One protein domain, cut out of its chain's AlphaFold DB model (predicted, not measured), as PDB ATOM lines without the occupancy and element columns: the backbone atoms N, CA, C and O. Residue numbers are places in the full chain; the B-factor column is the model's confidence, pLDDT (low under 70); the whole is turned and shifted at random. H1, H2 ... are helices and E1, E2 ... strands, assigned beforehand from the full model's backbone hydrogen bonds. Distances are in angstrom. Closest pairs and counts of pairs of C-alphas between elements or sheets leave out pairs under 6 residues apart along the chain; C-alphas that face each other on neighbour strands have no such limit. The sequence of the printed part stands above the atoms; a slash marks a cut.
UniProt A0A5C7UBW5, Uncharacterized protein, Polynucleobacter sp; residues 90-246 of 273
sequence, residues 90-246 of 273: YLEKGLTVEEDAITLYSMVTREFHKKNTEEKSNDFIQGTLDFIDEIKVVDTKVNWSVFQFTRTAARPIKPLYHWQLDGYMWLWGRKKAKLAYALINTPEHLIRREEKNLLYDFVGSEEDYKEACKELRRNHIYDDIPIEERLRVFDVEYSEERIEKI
ATOM      1  N   TYR A  90     -25.878 -19.513 -15.292       95.44
ATOM      2  CA  TYR A  90     -27.323 -19.682 -15.169       95.44
ATOM      3  C   TYR A  90     -28.081 -18.381 -15.449       95.44
ATOM      4  O   TYR A  90     -29.032 -18.393 -16.225       95.44
ATOM      5  N   LEU A  91     -27.637 -17.271 -14.844       93.94
ATOM      6  CA  LEU A  91     -28.213 -15.945 -15.082       93.94
ATOM      7  C   LEU A  91     -27.972 -15.507 -16.527       93.94
ATOM      8  O   LEU A  91     -28.897 -15.060 -17.193       93.94
ATOM      9  N   GLU A  92     -26.753 -15.706 -17.028       96.00
ATOM     10  CA  GLU A  92     -26.388 -15.344 -18.396       96.00
ATOM     11  C   GLU A  92     -27.233 -16.095 -19.431       96.00
ATOM     12  O   GLU A  92     -27.751 -15.470 -20.354       96.00
ATOM     13  N   LYS A  93     -27.447 -17.411 -19.255       96.88
ATOM     14  CA  LYS A  93     -28.354 -18.179 -20.120       96.88
ATOM     15  C   LYS A  93     -29.760 -17.590 -20.085       96.88
ATOM     16  O   LYS A  93     -30.288 -17.269 -21.140       96.88
ATOM     17  N   GLY A  94     -30.340 -17.441 -18.892       95.75
ATOM     18  CA  GLY A  94     -31.707 -16.942 -18.730       95.75
ATOM     19  C   GLY A  94     -31.931 -15.599 -19.422       95.75
ATOM     20  O   GLY A  94     -32.885 -15.473 -20.175       95.75
ATOM     21  N   LEU A  95     -31.006 -14.651 -19.238       94.50
ATOM     22  CA  LEU A  95     -31.065 -13.330 -19.871       94.50
ATOM     23  C   LEU A  95     -30.900 -13.392 -21.394       94.50
ATOM     24  O   LEU A  95     -31.580 -12.668 -22.114       94.50
ATOM     25  N   THR A  96     -29.995 -14.241 -21.892       96.81
ATOM     26  CA  THR A  96     -29.694 -14.325 -23.332       96.81
ATOM     27  C   THR A  96     -30.867 -14.894 -24.128       96.81
ATOM     28  O   THR A  96     -31.105 -14.452 -25.245       96.81
ATOM     29  N   VAL A  97     -31.586 -15.873 -23.569       97.31
ATOM     30  CA  VAL A  97     -32.649 -16.612 -24.276       97.31
ATOM     31  C   VAL A  97     -34.052 -16.327 -23.729       97.31
ATOM     32  O   VAL A  97     -34.962 -17.146 -23.849       97.31
ATOM     33  N   GLU A  98     -34.236 -15.172 -23.093       96.81
ATOM     34  CA  GLU A  98     -35.523 -14.779 -22.512       96.81
ATOM     35  C   GLU A  98     -36.612 -14.640 -23.592       96.81
ATOM     36  O   GLU A  98     -37.703 -15.189 -23.452       96.81
ATOM     37  N   GLU A  99     -36.309 -13.991 -24.723       97.12
ATOM     38  CA  GLU A  99     -37.265 -13.846 -25.834       97.12
ATOM     39  C   GLU A  99     -37.594 -15.187 -26.510       97.12
ATOM     40  O   GLU A  99     -38.741 -15.416 -26.909       97.12
ATOM     41  N   ASP A 100     -36.632 -16.110 -26.572       97.88
ATOM     42  CA  ASP A 100     -36.857 -17.471 -27.069       97.88
ATOM     43  C   ASP A 100     -37.801 -18.247 -26.141       97.88
ATOM     44  O   ASP A 100     -38.668 -18.987 -26.606       97.88
ATOM     45  N   ALA A 101     -37.688 -18.054 -24.821       98.00
ATOM     46  CA  ALA A 101     -38.593 -18.657 -23.846       98.00
ATOM     47  C   ALA A 101     -40.032 -18.131 -23.990       98.00
ATOM     48  O   ALA A 101     -40.983 -18.916 -23.933       98.00
ATOM     49  N   ILE A 102     -40.200 -16.828 -24.241       97.62
ATOM     50  CA  ILE A 102     -41.506 -16.209 -24.530       97.62
ATOM     51  C   ILE A 102     -42.067 -16.723 -25.862       97.62
ATOM     52  O   ILE A 102     -43.264 -17.007 -25.976       97.62
ATOM     53  N   THR A 103     -41.208 -16.897 -26.867       98.00
ATOM     54  CA  THR A 103     -41.597 -17.444 -28.171       98.00
ATOM     55  C   THR A 103     -42.053 -18.895 -28.042       98.00
ATOM     56  O   THR A 103     -43.132 -19.236 -28.525       98.00
ATOM     57  N   LEU A 104     -41.307 -19.736 -27.318       98.19
ATOM     58  CA  LEU A 104     -41.711 -21.110 -27.015       98.19
ATOM     59  C   LEU A 104     -43.061 -21.139 -26.290       98.19
ATOM     60  O   LEU A 104     -43.945 -21.905 -26.674       98.19
ATOM     61  N   TYR A 105     -43.238 -20.286 -25.276       97.69
ATOM     62  CA  TYR A 105     -44.517 -20.154 -24.580       97.69
ATOM     63  C   TYR A 105     -45.650 -19.841 -25.561       97.69
ATOM     64  O   TYR A 105     -46.686 -20.507 -25.544       97.69
ATOM     65  N   SER A 106     -45.430 -18.873 -26.450       97.12
ATOM     66  CA  SER A 106     -46.411 -18.440 -27.447       97.12
ATOM     67  C   SER A 106     -46.764 -19.552 -28.439       97.12
ATOM     68  O   SER A 106     -47.932 -19.761 -28.756       97.12
ATOM     69  N   MET A 107     -45.773 -20.322 -28.896       97.44
ATOM     70  CA  MET A 107     -45.984 -21.446 -29.815       97.44
ATOM     71  C   MET A 107     -46.800 -22.573 -29.176       97.44
ATOM     72  O   MET A 107     -47.732 -23.084 -29.796       97.44
ATOM     73  N   VAL A 108     -46.474 -22.944 -27.933       97.00
ATOM     74  CA  VAL A 108     -47.155 -24.035 -27.218       97.00
ATOM     75  C   VAL A 108     -48.581 -23.641 -26.830       97.00
ATOM     76  O   VAL A 108     -49.501 -24.448 -26.949       97.00
ATOM     77  N   THR A 109     -48.790 -22.398 -26.389       94.56
ATOM     78  CA  THR A 109     -50.120 -21.897 -25.991       94.56
ATOM     79  C   THR A 109     -50.967 -21.416 -27.165       94.56
ATOM     80  O   THR A 109     -52.181 -21.298 -27.023       94.56
ATOM     81  N   ARG A 110     -50.349 -21.197 -28.335       95.44
ATOM     82  CA  ARG A 110     -50.960 -20.594 -29.532       95.44
ATOM     83  C   ARG A 110     -51.489 -19.175 -29.292       95.44
ATOM     84  O   ARG A 110     -52.383 -18.719 -30.003       95.44
ATOM     85  N   GLU A 111     -50.912 -18.476 -28.323       93.81
ATOM     86  CA  GLU A 111     -51.204 -17.085 -27.984       93.81
ATOM     87  C   GLU A 111     -49.943 -16.257 -28.240       93.81
ATOM     88  O   GLU A 111     -48.863 -16.596 -27.768       93.81
ATOM     89  N   PHE A 112     -50.040 -15.184 -29.028       94.75
ATOM     90  CA  PHE A 112     -48.877 -14.340 -29.294       94.75
ATOM     91  C   PHE A 112     -48.577 -13.452 -28.084       94.75
ATOM     92  O   PHE A 112     -49.413 -12.640 -27.686       94.75
ATOM     93  N   HIS A 113     -47.360 -13.555 -27.552       95.38
ATOM     94  CA  HIS A 113     -46.877 -12.697 -26.479       95.38
ATOM     95  C   HIS A 113     -45.614 -11.947 -26.889       95.38
ATOM     96  O   HIS A 113     -44.806 -12.418 -27.688       95.38
ATOM     97  N   LYS A 114     -45.437 -10.763 -26.304       94.50
ATOM     98  CA  LYS A 114     -44.254  -9.927 -26.489       94.50
ATOM     99  C   LYS A 114     -43.627  -9.641 -25.133       94.50
ATOM    100  O   LYS A 114     -44.347  -9.411 -24.162       94.50
ATOM    101  N   LYS A 115     -42.296  -9.598 -25.104       96.31
ATOM    102  CA  LYS A 115     -41.529  -9.146 -23.948       96.31
ATOM    103  C   LYS A 115     -42.009  -7.775 -23.467       96.31
ATOM    104  O   LYS A 115     -42.143  -6.831 -24.250       96.31
ATOM    105  N   ASN A 116     -42.251  -7.685 -22.170       96.06
ATOM    106  CA  ASN A 116     -42.474  -6.445 -21.462       96.06
ATOM    107  C   ASN A 116     -41.129  -5.739 -21.239       96.06
ATOM    108  O   ASN A 116     -40.163  -6.332 -20.768       96.06
ATOM    109  N   THR A 117     -41.078  -4.454 -21.566       95.31
ATOM    110  CA  THR A 117     -39.902  -3.597 -21.344       95.31
ATOM    111  C   THR A 117     -40.183  -2.490 -20.329       95.31
ATOM    112  O   THR A 117     -39.340  -1.625 -20.119       95.31
ATOM    113  N   GLU A 118     -41.382  -2.474 -19.743       96.56
ATOM    114  CA  GLU A 118     -41.781  -1.505 -18.727       96.56
ATOM    115  C   GLU A 118     -41.310  -1.978 -17.346       96.56
ATOM    116  O   GLU A 118     -41.646  -3.084 -16.912       96.56
ATOM    117  N   GLU A 119     -40.569  -1.121 -16.648       97.50
ATOM    118  CA  GLU A 119     -40.297  -1.260 -15.218       97.50
ATOM    119  C   GLU A 119     -41.378  -0.511 -14.432       97.50
ATOM    120  O   GLU A 119     -41.698   0.640 -14.740       97.50
ATOM    121  N   LYS A 120     -41.933  -1.152 -13.399       98.06
ATOM    122  CA  LYS A 120     -42.869  -0.510 -12.468       98.06
ATOM    123  C   LYS A 120     -42.315  -0.505 -11.063       98.06
ATOM    124  O   LYS A 120     -41.635  -1.436 -10.635       98.06
ATOM    125  N   SER A 121     -42.687   0.523 -10.317       97.94
ATOM    126  CA  SER A 121     -42.346   0.665  -8.912       97.94
ATOM    127  C   SER A 121     -43.506   1.245  -8.113       97.94
ATOM    128  O   SER A 121     -44.435   1.850  -8.650       97.94
ATOM    129  N   ASN A 122     -43.463   1.006  -6.809       97.50
ATOM    130  CA  ASN A 122     -44.319   1.636  -5.815       97.50
ATOM    131  C   ASN A 122     -43.478   2.005  -4.583       97.50
ATOM    132  O   ASN A 122     -42.255   1.859  -4.579       97.50
ATOM    133  N   ASP A 123     -44.136   2.422  -3.503       97.81
ATOM    134  CA  ASP A 123     -43.479   2.816  -2.254       97.81
ATOM    135  C   ASP A 123     -42.709   1.696  -1.548       97.81
ATOM    136  O   ASP A 123     -42.153   1.948  -0.486       97.81
ATOM    137  N   PHE A 124     -42.682   0.460  -2.046       97.69
ATOM    138  CA  PHE A 124     -42.057  -0.682  -1.374       97.69
ATOM    139  C   PHE A 124     -41.154  -1.502  -2.290       97.69
ATOM    140  O   PHE A 124     -40.070  -1.900  -1.864       97.69
ATOM    141  N   ILE A 125     -41.592  -1.777  -3.517       97.69
ATOM    142  CA  ILE A 125     -40.906  -2.662  -4.456       97.69
ATOM    143  C   ILE A 125     -40.856  -2.056  -5.855       97.69
ATOM    144  O   ILE A 125     -41.651  -1.190  -6.212       97.69
ATOM    145  N   GLN A 126     -39.934  -2.576  -6.654       97.38
ATOM    146  CA  GLN A 126     -39.841  -2.331  -8.086       97.38
ATOM    147  C   GLN A 126     -39.573  -3.648  -8.806       97.38
ATOM    148  O   GLN A 126     -39.063  -4.594  -8.196       97.38
ATOM    149  N   GLY A 127     -39.898  -3.714 -10.089       96.38
ATOM    150  CA  GLY A 127     -39.574  -4.876 -10.894       96.38
ATOM    151  C   GLY A 127     -39.953  -4.725 -12.354       96.38
ATOM    152  O   GLY A 127     -40.704  -3.828 -12.730       96.38
ATOM    153  N   THR A 128     -39.451  -5.675 -13.134       96.44
ATOM    154  CA  THR A 128     -39.699  -5.834 -14.565       96.44
ATOM    155  C   THR A 128     -40.005  -7.306 -14.784       96.44
ATOM    156  O   THR A 128     -39.150  -8.160 -14.560       96.44
ATOM    157  N   LEU A 129     -41.255  -7.604 -15.125       95.56
ATOM    158  CA  LEU A 129     -41.698  -8.956 -15.468       95.56
ATOM    159  C   LEU A 129     -41.411  -9.261 -16.942       95.56
ATOM    160  O   LEU A 129     -41.278  -8.325 -17.733       95.56
ATOM    161  N   ASP A 130     -41.399 -10.544 -17.307       96.38
ATOM    162  CA  ASP A 130     -41.090 -10.987 -18.673       96.38
ATOM    163  C   ASP A 130     -42.192 -10.617 -19.665       96.38
ATOM    164  O   ASP A 130     -41.920  -9.976 -20.675       96.38
ATOM    165  N   PHE A 131     -43.448 -10.991 -19.393       96.62
ATOM    166  CA  PHE A 131     -44.599 -10.537 -20.177       96.62
ATOM    167  C   PHE A 131     -45.917 -10.624 -19.402       96.62
ATOM    168  O   PHE A 131     -46.062 -11.334 -18.406       96.62
ATOM    169  N   ILE A 132     -46.907  -9.875 -19.870       95.38
ATOM    170  CA  ILE A 132     -48.214  -9.745 -19.233       95.38
ATOM    171  C   ILE A 132     -49.313  -9.868 -20.281       95.38
ATOM    172  O   ILE A 132     -49.128  -9.478 -21.434       95.38
ATOM    173  N   ASP A 133     -50.466 -10.376 -19.863       89.56
ATOM    174  CA  ASP A 133     -51.700 -10.284 -20.633       89.56
ATOM    175  C   ASP A 133     -52.819  -9.582 -19.836       89.56
ATOM    176  O   ASP A 133     -52.620  -8.985 -18.767       89.56
ATOM    177  N   GLU A 134     -54.031  -9.598 -20.383       87.25
ATOM    178  CA  GLU A 134     -55.179  -8.918 -19.784       87.25
ATOM    179  C   GLU A 134     -55.494  -9.397 -18.359       87.25
ATOM    180  O   GLU A 134     -55.886  -8.587 -17.519       87.25
ATOM    181  N   ILE A 135     -55.270 -10.677 -18.044       92.75
ATOM    182  CA  ILE A 135     -55.747 -11.309 -16.805       92.75
ATOM    183  C   ILE A 135     -54.623 -11.763 -15.868       92.75
ATOM    184  O   ILE A 135     -54.854 -11.878 -14.659       92.75
ATOM    185  N   LYS A 136     -53.418 -12.020 -16.387       95.69
ATOM    186  CA  LYS A 136     -52.309 -12.616 -15.634       95.69
ATOM    187  C   LYS A 136     -50.957 -11.997 -15.977       95.69
ATOM    188  O   LYS A 136     -50.718 -11.542 -17.092       95.69
ATOM    189  N   VAL A 137     -50.058 -12.018 -14.995       97.50
ATOM    190  CA  VAL A 137     -48.619 -11.804 -15.218       97.50
ATOM    191  C   VAL A 137     -47.942 -13.143 -15.495       97.50
ATOM    192  O   VAL A 137     -48.355 -14.166 -14.944       97.50
ATOM    193  N   VAL A 138     -46.904 -13.161 -16.324       97.31
ATOM    194  CA  VAL A 138     -46.136 -14.375 -16.599       97.31
ATOM    195  C   VAL A 138     -44.650 -14.095 -16.433       97.31
ATOM    196  O   VAL A 138     -44.136 -13.063 -16.858       97.31
ATOM    197  N   ASP A 139     -43.970 -15.029 -15.784       97.69
ATOM    198  CA  ASP A 139     -42.526 -15.010 -15.595       97.69
ATOM    199  C   ASP A 139     -41.963 -16.358 -16.053       97.69
ATOM    200  O   ASP A 139     -42.458 -17.431 -15.682       97.69
ATOM    201  N   THR A 140     -40.964 -16.297 -16.924       97.19
ATOM    202  CA  THR A 140     -40.292 -17.446 -17.508       97.19
ATOM    203  C   THR A 140     -39.011 -17.753 -16.743       97.19
ATOM    204  O   THR A 140     -38.283 -16.882 -16.271       97.19
ATOM    205  N   LYS A 141     -38.711 -19.044 -16.597       96.94
ATOM    206  CA  LYS A 141     -37.486 -19.531 -15.964       96.94
ATOM    207  C   LYS A 141     -36.834 -20.561 -16.863       96.94
ATOM    208  O   LYS A 141     -37.315 -21.684 -17.002       96.94
ATOM    209  N   VAL A 142     -35.697 -20.195 -17.438       97.38
ATOM    210  CA  VAL A 142     -34.940 -21.097 -18.303       97.38
ATOM    211  C   VAL A 142     -34.052 -22.007 -17.461       97.38
ATOM    212  O   VAL A 142     -33.217 -21.549 -16.677       97.38
ATOM    213  N   ASN A 143     -34.218 -23.320 -17.614       95.75
ATOM    214  CA  ASN A 143     -33.371 -24.292 -16.932       95.75
ATOM    215  C   ASN A 143     -32.024 -24.475 -17.652       95.75
ATOM    216  O   ASN A 143     -31.924 -24.443 -18.880       95.75
ATOM    217  N   TRP A 144     -30.962 -24.714 -16.877       95.38
ATOM    218  CA  TRP A 144     -29.624 -24.926 -17.435       95.38
ATOM    219  C   TRP A 144     -29.524 -26.207 -18.260       95.38
ATOM    220  O   TRP A 144     -28.940 -26.197 -19.340       95.38
ATOM    221  N   SER A 145     -30.094 -27.293 -17.731       93.81
ATOM    222  CA  SER A 145     -30.047 -28.627 -18.323       93.81
ATOM    223  C   SER A 145     -31.411 -29.307 -18.311       93.81
ATOM    224  O   SER A 145     -32.258 -29.016 -17.456       93.81
ATOM    225  N   VAL A 146     -31.575 -30.289 -19.201       95.38
ATOM    226  CA  VAL A 146     -32.767 -31.148 -19.268       95.38
ATOM    227  C   VAL A 146     -33.066 -31.821 -17.925       95.38
ATOM    228  O   VAL A 146     -34.212 -31.868 -17.500       95.38
ATOM    229  N   PHE A 147     -32.050 -32.238 -17.162       95.00
ATOM    230  CA  PHE A 147     -32.256 -32.841 -15.840       95.00
ATOM    231  C   PHE A 147     -32.859 -31.865 -14.826       95.00
ATOM    232  O   PHE A 147     -33.710 -32.248 -14.023       95.00
ATOM    233  N   GLN A 148     -32.411 -30.603 -14.825       94.06
ATOM    234  CA  GLN A 148     -32.982 -29.582 -13.946       94.06
ATOM    235  C   GLN A 148     -34.424 -29.279 -14.331       94.06
ATOM    236  O   GLN A 148     -35.270 -29.200 -13.442       94.06
ATOM    237  N   PHE A 149     -34.685 -29.162 -15.636       96.38
ATOM    238  CA  PHE A 149     -36.027 -28.996 -16.170       96.38
ATOM    239  C   PHE A 149     -36.918 -30.162 -15.751       96.38
ATOM    240  O   PHE A 149     -37.927 -29.940 -15.099       96.38
ATOM    241  N   THR A 150     -36.510 -31.412 -15.970       94.56
ATOM    242  CA  THR A 150     -37.301 -32.590 -15.597       94.56
ATOM    243  C   THR A 150     -37.636 -32.622 -14.105       94.56
ATOM    244  O   THR A 150     -38.778 -32.911 -13.746       94.56
ATOM    245  N   ARG A 151     -36.702 -32.227 -13.230       94.88
ATOM    246  CA  ARG A 151     -36.927 -32.158 -11.774       94.88
ATOM    247  C   ARG A 151     -37.986 -31.135 -11.351       94.88
ATOM    248  O   ARG A 151     -38.476 -31.259 -10.231       94.88
ATOM    249  N   THR A 152     -38.356 -30.159 -12.187       93.69
ATOM    250  CA  THR A 152     -39.425 -29.196 -11.850       93.69
ATOM    251  C   THR A 152     -40.791 -29.865 -11.721       93.69
ATOM    252  O   THR A 152     -41.594 -29.413 -10.920       93.69
ATOM    253  N   ALA A 153     -41.040 -30.979 -12.419       90.56
ATOM    254  CA  ALA A 153     -42.296 -31.726 -12.303       90.56
ATOM    255  C   ALA A 153     -42.428 -32.475 -10.969       90.56
ATOM    256  O   ALA A 153     -43.533 -32.761 -10.527       90.56
ATOM    257  N   ALA A 154     -41.306 -32.800 -10.325       91.94
ATOM    258  CA  ALA A 154     -41.284 -33.572  -9.085       91.94
ATOM    259  C   ALA A 154     -41.127 -32.693  -7.833       91.94
ATOM    260  O   ALA A 154     -40.934 -33.215  -6.735       91.94
ATOM    261  N   ARG A 155     -41.112 -31.363  -7.980       91.31
ATOM    262  CA  ARG A 155     -40.807 -30.433  -6.888       91.31
ATOM    263  C   ARG A 155     -41.831 -29.307  -6.830       91.31
ATOM    264  O   ARG A 155     -42.233 -28.812  -7.878       91.31
ATOM    265  N   PRO A 156     -42.206 -28.850  -5.624       93.06
ATOM    266  CA  PRO A 156     -43.026 -27.657  -5.496       93.06
ATOM    267  C   PRO A 156     -42.275 -26.430  -6.027       93.06
ATOM    268  O   PRO A 156     -41.037 -26.392  -6.065       93.06
ATOM    269  N   ILE A 157     -43.039 -25.401  -6.394       93.12
ATOM    270  CA  ILE A 157     -42.496 -24.092  -6.752       93.12
ATOM    271  C   ILE A 157     -41.637 -23.578  -5.592       93.12
ATOM    272  O   ILE A 157     -42.016 -23.650  -4.421       93.12
ATOM    273  N   LYS A 158     -40.451 -23.053  -5.914       93.31
ATOM    274  CA  LYS A 158     -39.576 -22.466  -4.898       93.31
ATOM    275  C   LYS A 158     -40.293 -21.280  -4.238       93.31
ATOM    276  O   LYS A 158     -40.761 -20.406  -4.968       93.31
ATOM    277  N   PRO A 159     -40.277 -21.156  -2.896       93.56
ATOM    278  CA  PRO A 159     -40.922 -20.044  -2.199       93.56
ATOM    279  C   PRO A 159     -40.555 -18.657  -2.740       93.56
ATOM    280  O   PRO A 159     -41.412 -17.786  -2.784       93.56
ATOM    281  N   LEU A 160     -39.308 -18.450  -3.191       94.56
ATOM    282  CA  LEU A 160     -38.850 -17.189  -3.796       94.56
ATOM    283  C   LEU A 160     -39.723 -16.734  -4.977       94.56
ATOM    284  O   LEU A 160     -40.021 -15.548  -5.078       94.56
ATOM    285  N   TYR A 161     -40.156 -17.661  -5.836       96.44
ATOM    286  CA  TYR A 161     -40.953 -17.319  -7.015       96.44
ATOM    287  C   TYR A 161     -42.373 -16.893  -6.650       96.44
ATOM    288  O   TYR A 161     -42.931 -16.046  -7.334       96.44
ATOM    289  N   HIS A 162     -42.930 -17.387  -5.539       97.06
ATOM    290  CA  HIS A 162     -44.197 -16.859  -5.029       97.06
ATOM    291  C   HIS A 162     -44.064 -15.376  -4.668       97.06
ATOM    292  O   HIS A 162     -44.841 -14.568  -5.162       97.06
ATOM    293  N   TRP A 163     -43.034 -15.002  -3.897       96.94
ATOM    294  CA  TRP A 163     -42.789 -13.598  -3.537       96.94
ATOM    295  C   TRP A 163     -42.568 -12.706  -4.766       96.94
ATOM    296  O   TRP A 163     -43.097 -11.600  -4.816       96.94
ATOM    297  N   GLN A 164     -41.811 -13.192  -5.758       97.38
ATOM    298  CA  GLN A 164     -41.577 -12.470  -7.012       97.38
ATOM    299  C   GLN A 164     -42.891 -12.224  -7.769       97.38
ATOM    300  O   GLN A 164     -43.197 -11.087  -8.125       97.38
ATOM    301  N   LEU A 165     -43.688 -13.276  -7.971       97.94
ATOM    302  CA  LEU A 165     -44.935 -13.198  -8.728       97.94
ATOM    303  C   LEU A 165     -46.008 -12.367  -8.023       97.94
ATOM    304  O   LEU A 165     -46.715 -11.625  -8.699       97.94
ATOM    305  N   ASP A 166     -46.117 -12.421  -6.691       98.06
ATOM    306  CA  ASP A 166     -47.004 -11.500  -5.967       98.06
ATOM    307  C   ASP A 166     -46.570 -10.051  -6.137       98.06
ATOM    308  O   ASP A 166     -47.423  -9.187  -6.326       98.06
ATOM    309  N   GLY A 167     -45.260  -9.782  -6.114       98.00
ATOM    310  CA  GLY A 167     -44.727  -8.450  -6.378       98.00
ATOM    311  C   GLY A 167     -45.170  -7.921  -7.744       98.00
ATOM    312  O   GLY A 167     -45.691  -6.810  -7.836       98.00
ATOM    313  N   TYR A 168     -45.060  -8.740  -8.792       98.25
ATOM    314  CA  TYR A 168     -45.541  -8.383 -10.129       98.25
ATOM    315  C   TYR A 168     -47.064  -8.238 -10.193       98.25
ATOM    316  O   TYR A 168     -47.568  -7.260 -10.740       98.25
ATOM    317  N   MET A 169     -47.820  -9.159  -9.595       98.25
ATOM    318  CA  MET A 169     -49.278  -9.049  -9.520       98.25
ATOM    319  C   MET A 169     -49.717  -7.763  -8.814       98.25
ATOM    320  O   MET A 169     -50.655  -7.106  -9.261       98.25
ATOM    321  N   TRP A 170     -49.013  -7.363  -7.756       98.19
ATOM    322  CA  TRP A 170     -49.278  -6.122  -7.042       98.19
ATOM    323  C   TRP A 170     -48.957  -4.884  -7.889       98.19
ATOM    324  O   TRP A 170     -49.800  -3.997  -7.998       98.19
ATOM    325  N   LEU A 171     -47.790  -4.847  -8.539       98.12
ATOM    326  CA  LEU A 171     -47.353  -3.725  -9.381       98.12
ATOM    327  C   LEU A 171     -48.212  -3.538 -10.647       98.12
ATOM    328  O   LEU A 171     -48.448  -2.407 -11.071       98.12
ATOM    329  N   TRP A 172     -48.714  -4.622 -11.245       97.44
ATOM    330  CA  TRP A 172     -49.545  -4.575 -12.459       97.44
ATOM    331  C   TRP A 172     -51.052  -4.722 -12.202       97.44
ATOM    332  O   TRP A 172     -51.836  -4.773 -13.152       97.44
ATOM    333  N   GLY A 173     -51.486  -4.781 -10.941       96.44
ATOM    334  CA  GLY A 173     -52.906  -4.890 -10.592       96.44
ATOM    335  C   GLY A 173     -53.562  -6.165 -11.129       96.44
ATOM    336  O   GLY A 173     -54.680  -6.125 -11.639       96.44
ATOM    337  N   ARG A 174     -52.856  -7.298 -11.064       96.38
ATOM    338  CA  ARG A 174     -53.363  -8.627 -11.440       96.38
ATOM    339  C   ARG A 174     -53.575  -9.487 -10.202       96.38
ATOM    340  O   ARG A 174     -53.046  -9.205  -9.131       96.38
ATOM    341  N   LYS A 175     -54.380 -10.541 -10.345       96.75
ATOM    342  CA  LYS A 175     -54.639 -11.518  -9.271       96.75
ATOM    343  C   LYS A 175     -54.181 -12.933  -9.601       96.75
ATOM    344  O   LYS A 175     -54.200 -13.788  -8.725       96.75
ATOM    345  N   LYS A 176     -53.740 -13.145 -10.842       97.81
ATOM    346  CA  LYS A 176     -53.228 -14.415 -11.339       97.81
ATOM    347  C   LYS A 176     -51.833 -14.225 -11.904       97.81
ATOM    348  O   LYS A 176     -51.551 -13.220 -12.562       97.81
ATOM    349  N   ALA A 177     -50.992 -15.218 -11.678       98.06
ATOM    350  CA  ALA A 177     -49.668 -15.307 -12.249       98.06
ATOM    351  C   ALA A 177     -49.424 -16.705 -12.816       98.06
ATOM    352  O   ALA A 177     -49.990 -17.688 -12.336       98.06
ATOM    353  N   LYS A 178     -48.540 -16.797 -13.806       97.69
ATOM    354  CA  LYS A 178     -47.987 -18.068 -14.270       97.69
ATOM    355  C   LYS A 178     -46.472 -18.064 -14.158       97.69
ATOM    356  O   LYS A 178     -45.816 -17.119 -14.585       97.69
ATOM    357  N   LEU A 179     -45.932 -19.153 -13.623       97.88
ATOM    358  CA  LEU A 179     -44.511 -19.468 -13.681       97.88
ATOM    359  C   LEU A 179     -44.282 -20.474 -14.809       97.88
ATOM    360  O   LEU A 179     -44.786 -21.597 -14.741       97.88
ATOM    361  N   ALA A 180     -43.525 -20.089 -15.827       97.44
ATOM    362  CA  ALA A 180     -43.258 -20.922 -16.991       97.44
ATOM    363  C   ALA A 180     -41.796 -21.381 -17.009       97.44
ATOM    364  O   ALA A 180     -40.897 -20.616 -17.345       97.44
ATOM    365  N   TYR A 181     -41.535 -22.642 -16.673       98.06
ATOM    366  CA  TYR A 181     -40.218 -23.222 -16.914       98.06
ATOM    367  C   TYR A 181     -40.077 -23.575 -18.391       98.06
ATOM    368  O   TYR A 181     -40.925 -24.286 -18.934       98.06
ATOM    369  N   ALA A 182     -38.996 -23.110 -19.011       97.81
ATOM    370  CA  ALA A 182     -38.707 -23.323 -20.424       97.81
ATOM    371  C   ALA A 182     -37.377 -24.064 -20.608       97.81
ATOM    372  O   ALA A 182     -36.368 -23.759 -19.959       97.81
ATOM    373  N   LEU A 183     -37.375 -25.038 -21.517       97.94
ATOM    374  CA  LEU A 183     -36.193 -25.773 -21.942       97.94
ATOM    375  C   LEU A 183     -35.725 -25.244 -23.304       97.94
ATOM    376  O   LEU A 183     -36.137 -25.728 -24.356       97.94
ATOM    377  N   ILE A 184     -34.865 -24.226 -23.258       98.19
ATOM    378  CA  ILE A 184     -34.280 -23.571 -24.436       98.19
ATOM    379  C   ILE A 184     -32.815 -23.970 -24.581       98.19
ATOM    380  O   ILE A 184     -32.098 -24.070 -23.574       98.19
ATOM    381  N   ASN A 185     -32.379 -24.179 -25.826       98.25
ATOM    382  CA  ASN A 185     -30.993 -24.494 -26.161       98.25
ATOM    383  C   ASN A 185     -30.044 -23.503 -25.487       98.25
ATOM    384  O   ASN A 185     -30.287 -22.298 -25.437       98.25
ATOM    385  N   THR A 186     -28.958 -24.014 -24.920       98.06
ATOM    386  CA  THR A 186     -27.932 -23.143 -24.354       98.06
ATOM    387  C   THR A 186     -27.207 -22.420 -25.495       98.06
ATOM    388  O   THR A 186     -26.790 -23.083 -26.444       98.06
ATOM    389  N   PRO A 187     -27.000 -21.093 -25.408       97.75
ATOM    390  CA  PRO A 187     -26.202 -20.359 -26.386       97.75
ATOM    391  C   PRO A 187     -24.813 -20.972 -26.610       97.75
ATOM    392  O   PRO A 187     -24.146 -21.401 -25.665       97.75
ATOM    393  N   GLU A 188     -24.344 -20.963 -27.857       97.06
ATOM    394  CA  GLU A 188     -23.094 -21.626 -28.258       97.06
ATOM    395  C   GLU A 188     -21.870 -21.132 -27.465       97.06
ATOM    396  O   GLU A 188     -21.003 -21.922 -27.096       97.06
ATOM    397  N   HIS A 189     -21.793 -19.838 -27.133       96.75
ATOM    398  CA  HIS A 189     -20.670 -19.291 -26.360       96.75
ATOM    399  C   HIS A 189     -20.637 -19.793 -24.909       96.75
ATOM    400  O   HIS A 189     -19.564 -19.900 -24.309       96.75
ATOM    401  N   LEU A 190     -21.797 -20.119 -24.334       97.25
ATOM    402  CA  LEU A 190     -21.912 -20.743 -23.016       97.25
ATOM    403  C   LEU A 190     -21.499 -22.217 -23.073       97.25
ATOM    404  O   LEU A 190     -20.752 -22.654 -22.202       97.25
ATOM    405  N   ILE A 191     -21.903 -22.949 -24.117       97.12
ATOM    406  CA  ILE A 191     -21.480 -24.340 -24.345       97.12
ATOM    407  C   ILE A 191     -19.957 -24.421 -24.495       97.12
ATOM    408  O   ILE A 191     -19.313 -25.160 -23.756       97.12
ATOM    409  N   ARG A 192     -19.355 -23.600 -25.366       96.62
ATOM    410  CA  ARG A 192     -17.893 -23.581 -25.584       96.62
ATOM    411  C   ARG A 192     -17.095 -23.291 -24.319       96.62
ATOM    412  O   ARG A 192     -16.002 -23.816 -24.129       96.62
ATOM    413  N   ARG A 193     -17.620 -22.432 -23.444       95.94
ATOM    414  CA  ARG A 193     -16.999 -22.147 -22.147       95.94
ATOM    415  C   ARG A 193     -17.006 -23.378 -21.244       95.94
ATOM    416  O   ARG A 193     -16.010 -23.625 -20.578       95.94
ATOM    417  N   GLU A 194     -18.078 -24.162 -21.252       95.81
ATOM    418  CA  GLU A 194     -18.129 -25.421 -20.508       95.81
ATOM    419  C   GLU A 194     -17.217 -26.491 -21.121       95.81
ATOM    420  O   GLU A 194     -16.540 -27.180 -20.372       95.81
ATOM    421  N   GLU A 195     -17.107 -26.576 -22.450       95.50
ATOM    422  CA  GLU A 195     -16.135 -27.455 -23.128       95.50
ATOM    423  C   GLU A 195     -14.684 -27.094 -22.772       95.50
ATOM    424  O   GLU A 195     -13.847 -27.977 -22.569       95.50
ATOM    425  N   LYS A 196     -14.382 -25.793 -22.653       94.75
ATOM    426  CA  LYS A 196     -13.070 -25.304 -22.210       94.75
ATOM    427  C   LYS A 196     -12.801 -25.635 -20.741       94.75
ATOM    428  O   LYS A 196     -11.684 -26.022 -20.408       94.75
ATOM    429  N   ASN A 197     -13.801 -25.475 -19.876       93.94
ATOM    430  CA  ASN A 197     -13.683 -25.854 -18.468       93.94
ATOM    431  C   ASN A 197     -13.466 -27.366 -18.337       93.94
ATOM    432  O   ASN A 197     -12.563 -27.791 -17.628       93.94
ATOM    433  N   LEU A 198     -14.232 -28.162 -19.091       94.25
ATOM    434  CA  LEU A 198     -14.079 -29.610 -19.150       94.25
ATOM    435  C   LEU A 198     -12.658 -29.997 -19.560       94.25
ATOM    436  O   LEU A 198     -12.071 -30.835 -18.897       94.25
ATOM    437  N   LEU A 199     -12.093 -29.358 -20.594       92.56
ATOM    438  CA  LEU A 199     -10.725 -29.626 -21.054       92.56
ATOM    439  C   LEU A 199      -9.677 -29.419 -19.957       92.56
ATOM    440  O   LEU A 199      -8.731 -30.193 -19.873       92.56
ATOM    441  N   TYR A 200      -9.829 -28.372 -19.142       89.31
ATOM    442  CA  TYR A 200      -8.874 -28.042 -18.082       89.31
ATOM    443  C   TYR A 200      -8.812 -29.127 -16.999       89.31
ATOM    444  O   TYR A 200      -7.732 -29.434 -16.500       89.31
ATOM    445  N   ASP A 201      -9.958 -29.731 -16.684       87.94
ATOM    446  CA  ASP A 201     -10.081 -30.785 -15.675       87.94
ATOM    447  C   ASP A 201      -9.969 -32.204 -16.272       87.94
ATOM    448  O   ASP A 201     -10.025 -33.196 -15.540       87.94
ATOM    449  N   PHE A 202      -9.845 -32.332 -17.600       91.38
ATOM    450  CA  PHE A 202      -9.956 -33.617 -18.282       91.38
ATOM    451  C   PHE A 202      -8.695 -34.473 -18.132       91.38
ATOM    452  O   PHE A 202      -7.582 -34.044 -18.433       91.38
ATOM    453  N   VAL A 203      -8.889 -35.737 -17.754       90.12
ATOM    454  CA  VAL A 203      -7.843 -36.764 -17.749       90.12
ATOM    455  C   VAL A 203      -8.322 -37.930 -18.603       90.12
ATOM    456  O   VAL A 203      -9.243 -38.646 -18.220       90.12
ATOM    457  N   GLY A 204      -7.703 -38.117 -19.764       92.44
ATOM    458  CA  GLY A 204      -8.080 -39.153 -20.722       92.44
ATOM    459  C   GLY A 204      -7.440 -38.922 -22.084       92.44
ATOM    460  O   GLY A 204      -6.590 -38.040 -22.239       92.44
ATOM    461  N   SER A 205      -7.832 -39.722 -23.072       93.94
ATOM    462  CA  SER A 205      -7.389 -39.531 -24.453       93.94
ATOM    463  C   SER A 205      -8.133 -38.377 -25.137       93.94
ATOM    464  O   SER A 205      -9.168 -37.903 -24.668       93.94
ATOM    465  N   GLU A 206      -7.627 -37.934 -26.289       92.88
ATOM    466  CA  GLU A 206      -8.314 -36.932 -27.114       92.88
ATOM    467  C   GLU A 206      -9.701 -37.415 -27.579       92.88
ATOM    468  O   GLU A 206     -10.628 -36.616 -27.701       92.88
ATOM    469  N   GLU A 207      -9.858 -38.720 -27.813       94.31
ATOM    470  CA  GLU A 207     -11.135 -39.304 -28.230       94.31
ATOM    471  C   GLU A 207     -12.154 -39.296 -27.086       94.31
ATOM    472  O   GLU A 207     -13.304 -38.903 -27.287       94.31
ATOM    473  N   ASP A 208     -11.713 -39.617 -25.864       94.88
ATOM    474  CA  ASP A 208     -12.567 -39.541 -24.674       94.88
ATOM    475  C   ASP A 208     -13.059 -38.099 -24.446       94.88
ATOM    476  O   ASP A 208     -14.221 -37.874 -24.107       94.88
ATOM    477  N   TYR A 209     -12.193 -37.104 -24.683       94.69
ATOM    478  CA  TYR A 209     -12.562 -35.690 -24.581       94.69
ATOM    479  C   TYR A 209     -13.617 -35.290 -25.623       94.69
ATOM    480  O   TYR A 209     -14.570 -34.573 -25.301       94.69
ATOM    481  N   LYS A 210     -13.478 -35.761 -26.870       95.25
ATOM    482  CA  LYS A 210     -14.447 -35.491 -27.945       95.25
ATOM    483  C   LYS A 210     -15.819 -36.071 -27.626       95.25
ATOM    484  O   LYS A 210     -16.817 -35.365 -27.786       95.25
ATOM    485  N   GLU A 211     -15.883 -37.312 -27.144       96.31
ATOM    486  CA  GLU A 211     -17.164 -37.915 -26.763       96.31
ATOM    487  C   GLU A 211     -17.772 -37.190 -25.553       96.31
ATOM    488  O   GLU A 211     -18.956 -36.854 -25.578       96.31
ATOM    489  N   ALA A 212     -16.965 -36.809 -24.557       95.56
ATOM    490  CA  ALA A 212     -17.441 -36.022 -23.419       95.56
ATOM    491  C   ALA A 212     -18.012 -34.649 -23.843       95.56
ATOM    492  O   ALA A 212     -19.057 -34.226 -23.342       95.56
ATOM    493  N   CYS A 213     -17.390 -33.961 -24.809       96.12
ATOM    494  CA  CYS A 213     -17.928 -32.711 -25.367       96.12
ATOM    495  C   CYS A 213     -19.255 -32.930 -26.105       96.12
ATOM    496  O   CYS A 213     -20.183 -32.127 -25.987       96.12
ATOM    497  N   LYS A 214     -19.381 -34.030 -26.845       96.38
ATOM    498  CA  LYS A 214     -20.615 -34.393 -27.550       96.38
ATOM    499  C   LYS A 214     -21.755 -34.706 -26.580       96.38
ATOM    500  O   LYS A 214     -22.872 -34.231 -26.789       96.38
ATOM    501  N   GLU A 215     -21.486 -35.429 -25.495       94.94
ATOM    502  CA  GLU A 215     -22.456 -35.649 -24.416       94.94
ATOM    503  C   GLU A 215     -22.857 -34.335 -23.733       94.94
ATOM    504  O   GLU A 215     -24.043 -34.083 -23.498       94.94
ATOM    505  N   LEU A 216     -21.885 -33.457 -23.463       95.19
ATOM    506  CA  LEU A 216     -22.129 -32.127 -22.909       95.19
ATOM    507  C   LEU A 216     -23.051 -31.307 -23.819       95.19
ATOM    508  O   LEU A 216     -24.039 -30.745 -23.341       95.19
ATOM    509  N   ARG A 217     -22.788 -31.291 -25.129       96.12
ATOM    510  CA  ARG A 217     -23.647 -30.631 -26.125       96.12
ATOM    511  C   ARG A 217     -25.045 -31.227 -26.160       96.12
ATOM    512  O   ARG A 217     -26.015 -30.475 -26.127       96.12
ATOM    513  N   ARG A 218     -25.171 -32.555 -26.146       94.94
ATOM    514  CA  ARG A 218     -26.471 -33.241 -26.104       94.94
ATOM    515  C   ARG A 218     -27.292 -32.873 -24.862       94.94
ATOM    516  O   ARG A 218     -28.510 -32.813 -24.924       94.94
ATOM    517  N   ASN A 219     -26.644 -32.559 -23.742       94.94
ATOM    518  CA  ASN A 219     -27.321 -32.081 -22.531       94.94
ATOM    519  C   ASN A 219     -27.750 -30.597 -22.591       94.94
ATOM    520  O   ASN A 219     -28.423 -30.114 -21.666       94.94
ATOM    521  N   HIS A 220     -27.373 -29.878 -23.652       96.88
ATOM    522  CA  HIS A 220     -27.572 -28.439 -23.834       96.88
ATOM    523  C   HIS A 220     -28.310 -28.034 -25.116       96.88
ATOM    524  O   HIS A 220     -28.746 -26.886 -25.204       96.88
ATOM    525  N   ILE A 221     -28.483 -28.959 -26.056       97.44
ATOM    526  CA  ILE A 221     -29.282 -28.809 -27.272       97.44
ATOM    527  C   ILE A 221     -30.472 -29.757 -27.165       97.44
ATOM    528  O   ILE A 221     -30.298 -30.926 -26.838       97.44
ATOM    529  N   TYR A 222     -31.669 -29.237 -27.410       97.44
ATOM    530  CA  TYR A 222     -32.938 -29.906 -27.128       97.44
ATOM    531  C   TYR A 222     -33.817 -30.037 -28.364       97.44
ATOM    532  O   TYR A 222     -35.006 -30.310 -28.233       97.44
ATOM    533  N   ASP A 223     -33.263 -29.804 -29.555       96.31
ATOM    534  CA  ASP A 223     -34.003 -29.790 -30.821       96.31
ATOM    535  C   ASP A 223     -34.693 -31.120 -31.140       96.31
ATOM    536  O   ASP A 223     -35.688 -31.136 -31.860       96.31
ATOM    537  N   ASP A 224     -34.218 -32.207 -30.539       96.50
ATOM    538  CA  ASP A 224     -34.768 -33.556 -30.602       96.50
ATOM    539  C   ASP A 224     -36.000 -33.789 -29.703       96.50
ATOM    540  O   ASP A 224     -36.684 -34.799 -29.862       96.50
ATOM    541  N   ILE A 225     -36.319 -32.875 -28.781       97.06
ATOM    542  CA  ILE A 225     -37.452 -32.994 -27.844       97.06
ATOM    543  C   ILE A 225     -38.683 -32.266 -28.416       97.06
ATOM    544  O   ILE A 225     -38.544 -31.121 -28.828       97.06
ATOM    545  N   PRO A 226     -39.907 -32.817 -28.426       97.81
ATOM    546  CA  PRO A 226     -41.095 -32.082 -28.889       97.81
ATOM    547  C   PRO A 226     -41.315 -30.753 -28.146       97.81
ATOM    548  O   PRO A 226     -41.085 -30.672 -26.939       97.81
ATOM    549  N   ILE A 227     -41.756 -29.694 -28.840       96.56
ATOM    550  CA  ILE A 227     -41.872 -28.341 -28.252       96.56
ATOM    551  C   ILE A 227     -42.841 -28.302 -27.063       96.56
ATOM    552  O   ILE A 227     -42.599 -27.593 -26.088       96.56
ATOM    553  N   GLU A 228     -43.896 -29.112 -27.106       96.44
ATOM    554  CA  GLU A 228     -44.915 -29.238 -26.066       96.44
ATOM    555  C   GLU A 228     -44.335 -29.822 -24.772       96.44
ATOM    556  O   GLU A 228     -44.815 -29.522 -23.680       96.44
ATOM    557  N   GLU A 229     -43.265 -30.613 -24.876       96.94
ATOM    558  CA  GLU A 229     -42.558 -31.190 -23.734       96.94
ATOM    559  C   GLU A 229     -41.487 -30.249 -23.162       96.94
ATOM    560  O   GLU A 229     -41.004 -30.470 -22.050       96.94
ATOM    561  N   ARG A 230     -41.135 -29.168 -23.877       97.88
ATOM    562  CA  ARG A 230     -40.121 -28.180 -23.460       97.88
ATOM    563  C   ARG A 230     -40.676 -27.057 -22.580       97.88
ATOM    564  O   ARG A 230     -39.904 -26.214 -22.121       97.88
ATOM    565  N   LEU A 231     -41.984 -27.032 -22.319       97.81
ATOM    566  CA  LEU A 231     -42.635 -26.005 -21.509       97.81
ATOM    567  C   LEU A 231     -43.405 -26.622 -20.340       97.81
ATOM    568  O   LEU A 231     -44.181 -27.557 -20.507       97.81
ATOM    569  N   ARG A 232     -43.227 -26.065 -19.139       96.56
ATOM    570  CA  ARG A 232     -44.031 -26.417 -17.959       96.56
ATOM    571  C   ARG A 232     -44.537 -25.170 -17.278       96.56
ATOM    572  O   ARG A 232     -43.751 -24.328 -16.854       96.56
ATOM    573  N   VAL A 233     -45.850 -25.085 -17.144       96.38
ATOM    574  CA  VAL A 233     -46.535 -23.897 -16.652       96.38
ATOM    575  C   VAL A 233     -47.226 -24.227 -15.341       96.38
ATOM    576  O   VAL A 233     -47.942 -25.220 -15.249       96.38
ATOM    577  N   PHE A 234     -47.008 -23.384 -14.341       97.19
ATOM    578  CA  PHE A 234     -47.641 -23.493 -13.036       97.19
ATOM    579  C   PHE A 234     -48.425 -22.222 -12.733       97.19
ATOM    580  O   PHE A 234     -47.897 -21.120 -12.896       97.19
ATOM    581  N   ASP A 235     -49.656 -22.378 -12.262       96.75
ATOM    582  CA  ASP A 235     -50.477 -21.259 -11.813       96.75
ATOM    583  C   ASP A 235     -50.090 -20.841 -10.389       96.75
ATOM    584  O   ASP A 235     -49.813 -21.671  -9.517       96.75
ATOM    585  N   VAL A 236     -50.061 -19.532 -10.158       97.00
ATOM    586  CA  VAL A 236     -49.791 -18.929  -8.854       97.00
ATOM    587  C   VAL A 236     -50.850 -17.874  -8.572       97.00
ATOM    588  O   VAL A 236     -51.022 -16.919  -9.328       97.00
ATOM    589  N   GLU A 237     -51.544 -18.049  -7.453       95.88
ATOM    590  CA  GLU A 237     -52.585 -17.133  -6.997       95.88
ATOM    591  C   GLU A 237     -52.007 -16.030  -6.104       95.88
ATOM    592  O   GLU A 237     -51.100 -16.264  -5.287       95.88
ATOM    593  N   TYR A 238     -52.574 -14.832  -6.250       97.31
ATOM    594  CA  TYR A 238     -52.232 -13.671  -5.438       97.31
ATOM    595  C   TYR A 238     -52.493 -13.923  -3.954       97.31
ATOM    596  O   TYR A 238     -53.568 -14.380  -3.563       97.31
ATOM    597  N   SER A 239     -51.531 -13.549  -3.113       97.75
ATOM    598  CA  SER A 239     -51.693 -13.581  -1.662       97.75
ATOM    599  C   SER A 239     -51.480 -12.207  -1.046       97.75
ATOM    600  O   SER A 239     -50.362 -11.695  -0.981       97.75
ATOM    601  N   GLU A 240     -52.560 -11.640  -0.515       97.25
ATOM    602  CA  GLU A 240     -52.510 -10.388   0.241       97.25
ATOM    603  C   GLU A 240     -51.649 -10.516   1.502       97.25
ATOM    604  O   GLU A 240     -50.843  -9.638   1.793       97.25
ATOM    605  N   GLU A 241     -51.717 -11.661   2.184       97.44
ATOM    606  CA  GLU A 241     -50.867 -11.961   3.339       97.44
ATOM    607  C   GLU A 241     -49.371 -11.878   2.990       97.44
ATOM    608  O   GLU A 241     -48.570 -11.337   3.759       97.44
ATOM    609  N   ARG A 242     -48.969 -12.382   1.812       96.56
ATOM    610  CA  ARG A 242     -47.577 -12.280   1.351       96.56
ATOM    611  C   ARG A 242     -47.200 -10.835   1.015       96.56
ATOM    612  O   ARG A 242     -46.094 -10.416   1.354       96.56
ATOM    613  N   ILE A 243     -48.106 -10.041   0.445       97.88
ATOM    614  CA  ILE A 243     -47.864  -8.606   0.227       97.88
ATOM    615  C   ILE A 243     -47.666  -7.853   1.547       97.88
ATOM    616  O   ILE A 243     -46.718  -7.077   1.664       97.88
ATOM    617  N   GLU A 244     -48.475  -8.114   2.572       97.88
ATOM    618  CA  GLU A 244     -48.295  -7.475   3.883       97.88
ATOM    619  C   GLU A 244     -46.969  -7.875   4.544       97.88
ATOM    620  O   GLU A 244     -46.258  -7.033   5.100       97.88
ATOM    621  N   LYS A 245     -46.550  -9.139   4.391       96.31
ATOM    622  CA  LYS A 245     -45.214  -9.592   4.813       96.31
ATOM    623  C   LYS A 245     -44.090  -8.868   4.061       96.31
ATOM    624  O   LYS A 245     -43.093  -8.506   4.687       96.31
ATOM    625  N   ILE A 246     -44.247  -8.613   2.757       96.19
ATOM    626  CA  ILE A 246     -43.298  -7.806   1.970       96.19
ATOM    627  C   ILE A 246     -43.209  -6.387   2.525       96.19
ATOM    628  O   ILE A 246     -42.105  -5.930   2.818       96.19
TER     629      ILE A 246
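Overview. This is residues 90 to 246 of the 273 residues of an uncharacterized protein of Polynucleobacter sp (UniProt A0A5C7UBW5). A small, strongly twisted sheet of three strands, E1, E2 and E3, is covered on one face by H3 and H4 and crossed on the other by H2, while a helical hairpin, H5 and H6, makes an arm at one end of the long axis. At the other end the short helix H7 packs on H4, and the tip of the arm, residues 203 to 208, sticks out. The printed part has 157 residues with seven named helices and three named strands, in the order H1 H2 E1 H3 H4 E2 H5 H6 E3 H7, and its class is mixed, helices and strands. The sheet has the order E1, E2, E3 and is mixed: E1 and E2 are parallel, E2 and E3 antiparallel. The whole is only just loose, close to compact, with a radius of gyration of the C-alphas of 18.3 A, and elongated, with spans of 59 by 33 by 30 A.

Arrangement. H1, residues 90 to 96, meets H2, residues 98 to 109, only through their link. The sheet is made of E1, residues 136 to 142, E2, residues 176 to 182, and E3, residues 231 to 237; E1 and E3 are its edge strands. It is only just strongly twisted, with C-alphas up to 4.1 A off its best plane. H1 only grazes the sheet, and its closest C-alphas to E1 are those of Gly 94 and Val 142, 5.3 A apart. H2 is on the sheet at a height of 8.8 A, over E1, E2 and, only just, with 3 C-alphas, E3; its line and that of E1 stand at 63 degrees on the local plane, only just across the strands. E1 and E2 stand at 20 degrees, with N 141 and O 180 within hydrogen-bond range at 2.8 A. E2 and E3 stand at 158 degrees, with N 181 and O 232 within range at 2.8 A. H3, residues 146 to 154, and H4, residues 159 to 172, are on the same face, opposite to H2; this gives three layers, with helices on both faces of a sheet. H3 runs along the strands at a height of 9.7 A, and H4 slantwise to them at 8.1 A. E1, H3, H4 and E2 form a strand-helix-strand unit, two parallel neighbour strands with helices between, and its crossover is right-handed. H5, residues 188 to 201, and H6, residues 206 to 218, form a helical hairpin: they touch, closest at the C-alphas of Glu 195 and Cys 213, 6.0 A apart, and run opposite ways at a tilt of 38 degrees, only just steep. Neither is on the sheet. H7, residues 240 to 246, touches H4, closest at the C-alphas of Asp 166 and Ile 243, 6.9 A apart, about perpendicular at 75 degrees. Every O i to N i+4 pair is within hydrogen-bond range in H1, H2, H4, H5, H6 and H7; in H3 it is 3 of 5.

Along the chain. H1 begins at C-alpha 90, (-27.323, -19.682, -15.169), and H2 runs 16.6 A. E1 is 19.5 A long, E2 19.3 A and E3 19.7 A. H3 is 13.5 A long and H4 20.5 A. H5 runs 20.3 A and H6 18.6 A, from C-alpha 206 at (-8.314, -36.932, -27.114). H7 ends at C-alpha 246, (-43.298, -7.806, 1.970).

Size, cuts and confidence. The two C-alphas farthest apart are those of Asp 123 and Ser 205, 59.9 A. The printed part has no cut. The links from H2 to E1, 26 residues, and from H6 to E3, 12 residues, are long; in the first, residues 120 to 121 pair antiparallel with residues 126 to 127. The mean pLDDT of the printed part is 96.0, and no printed residue is under 70.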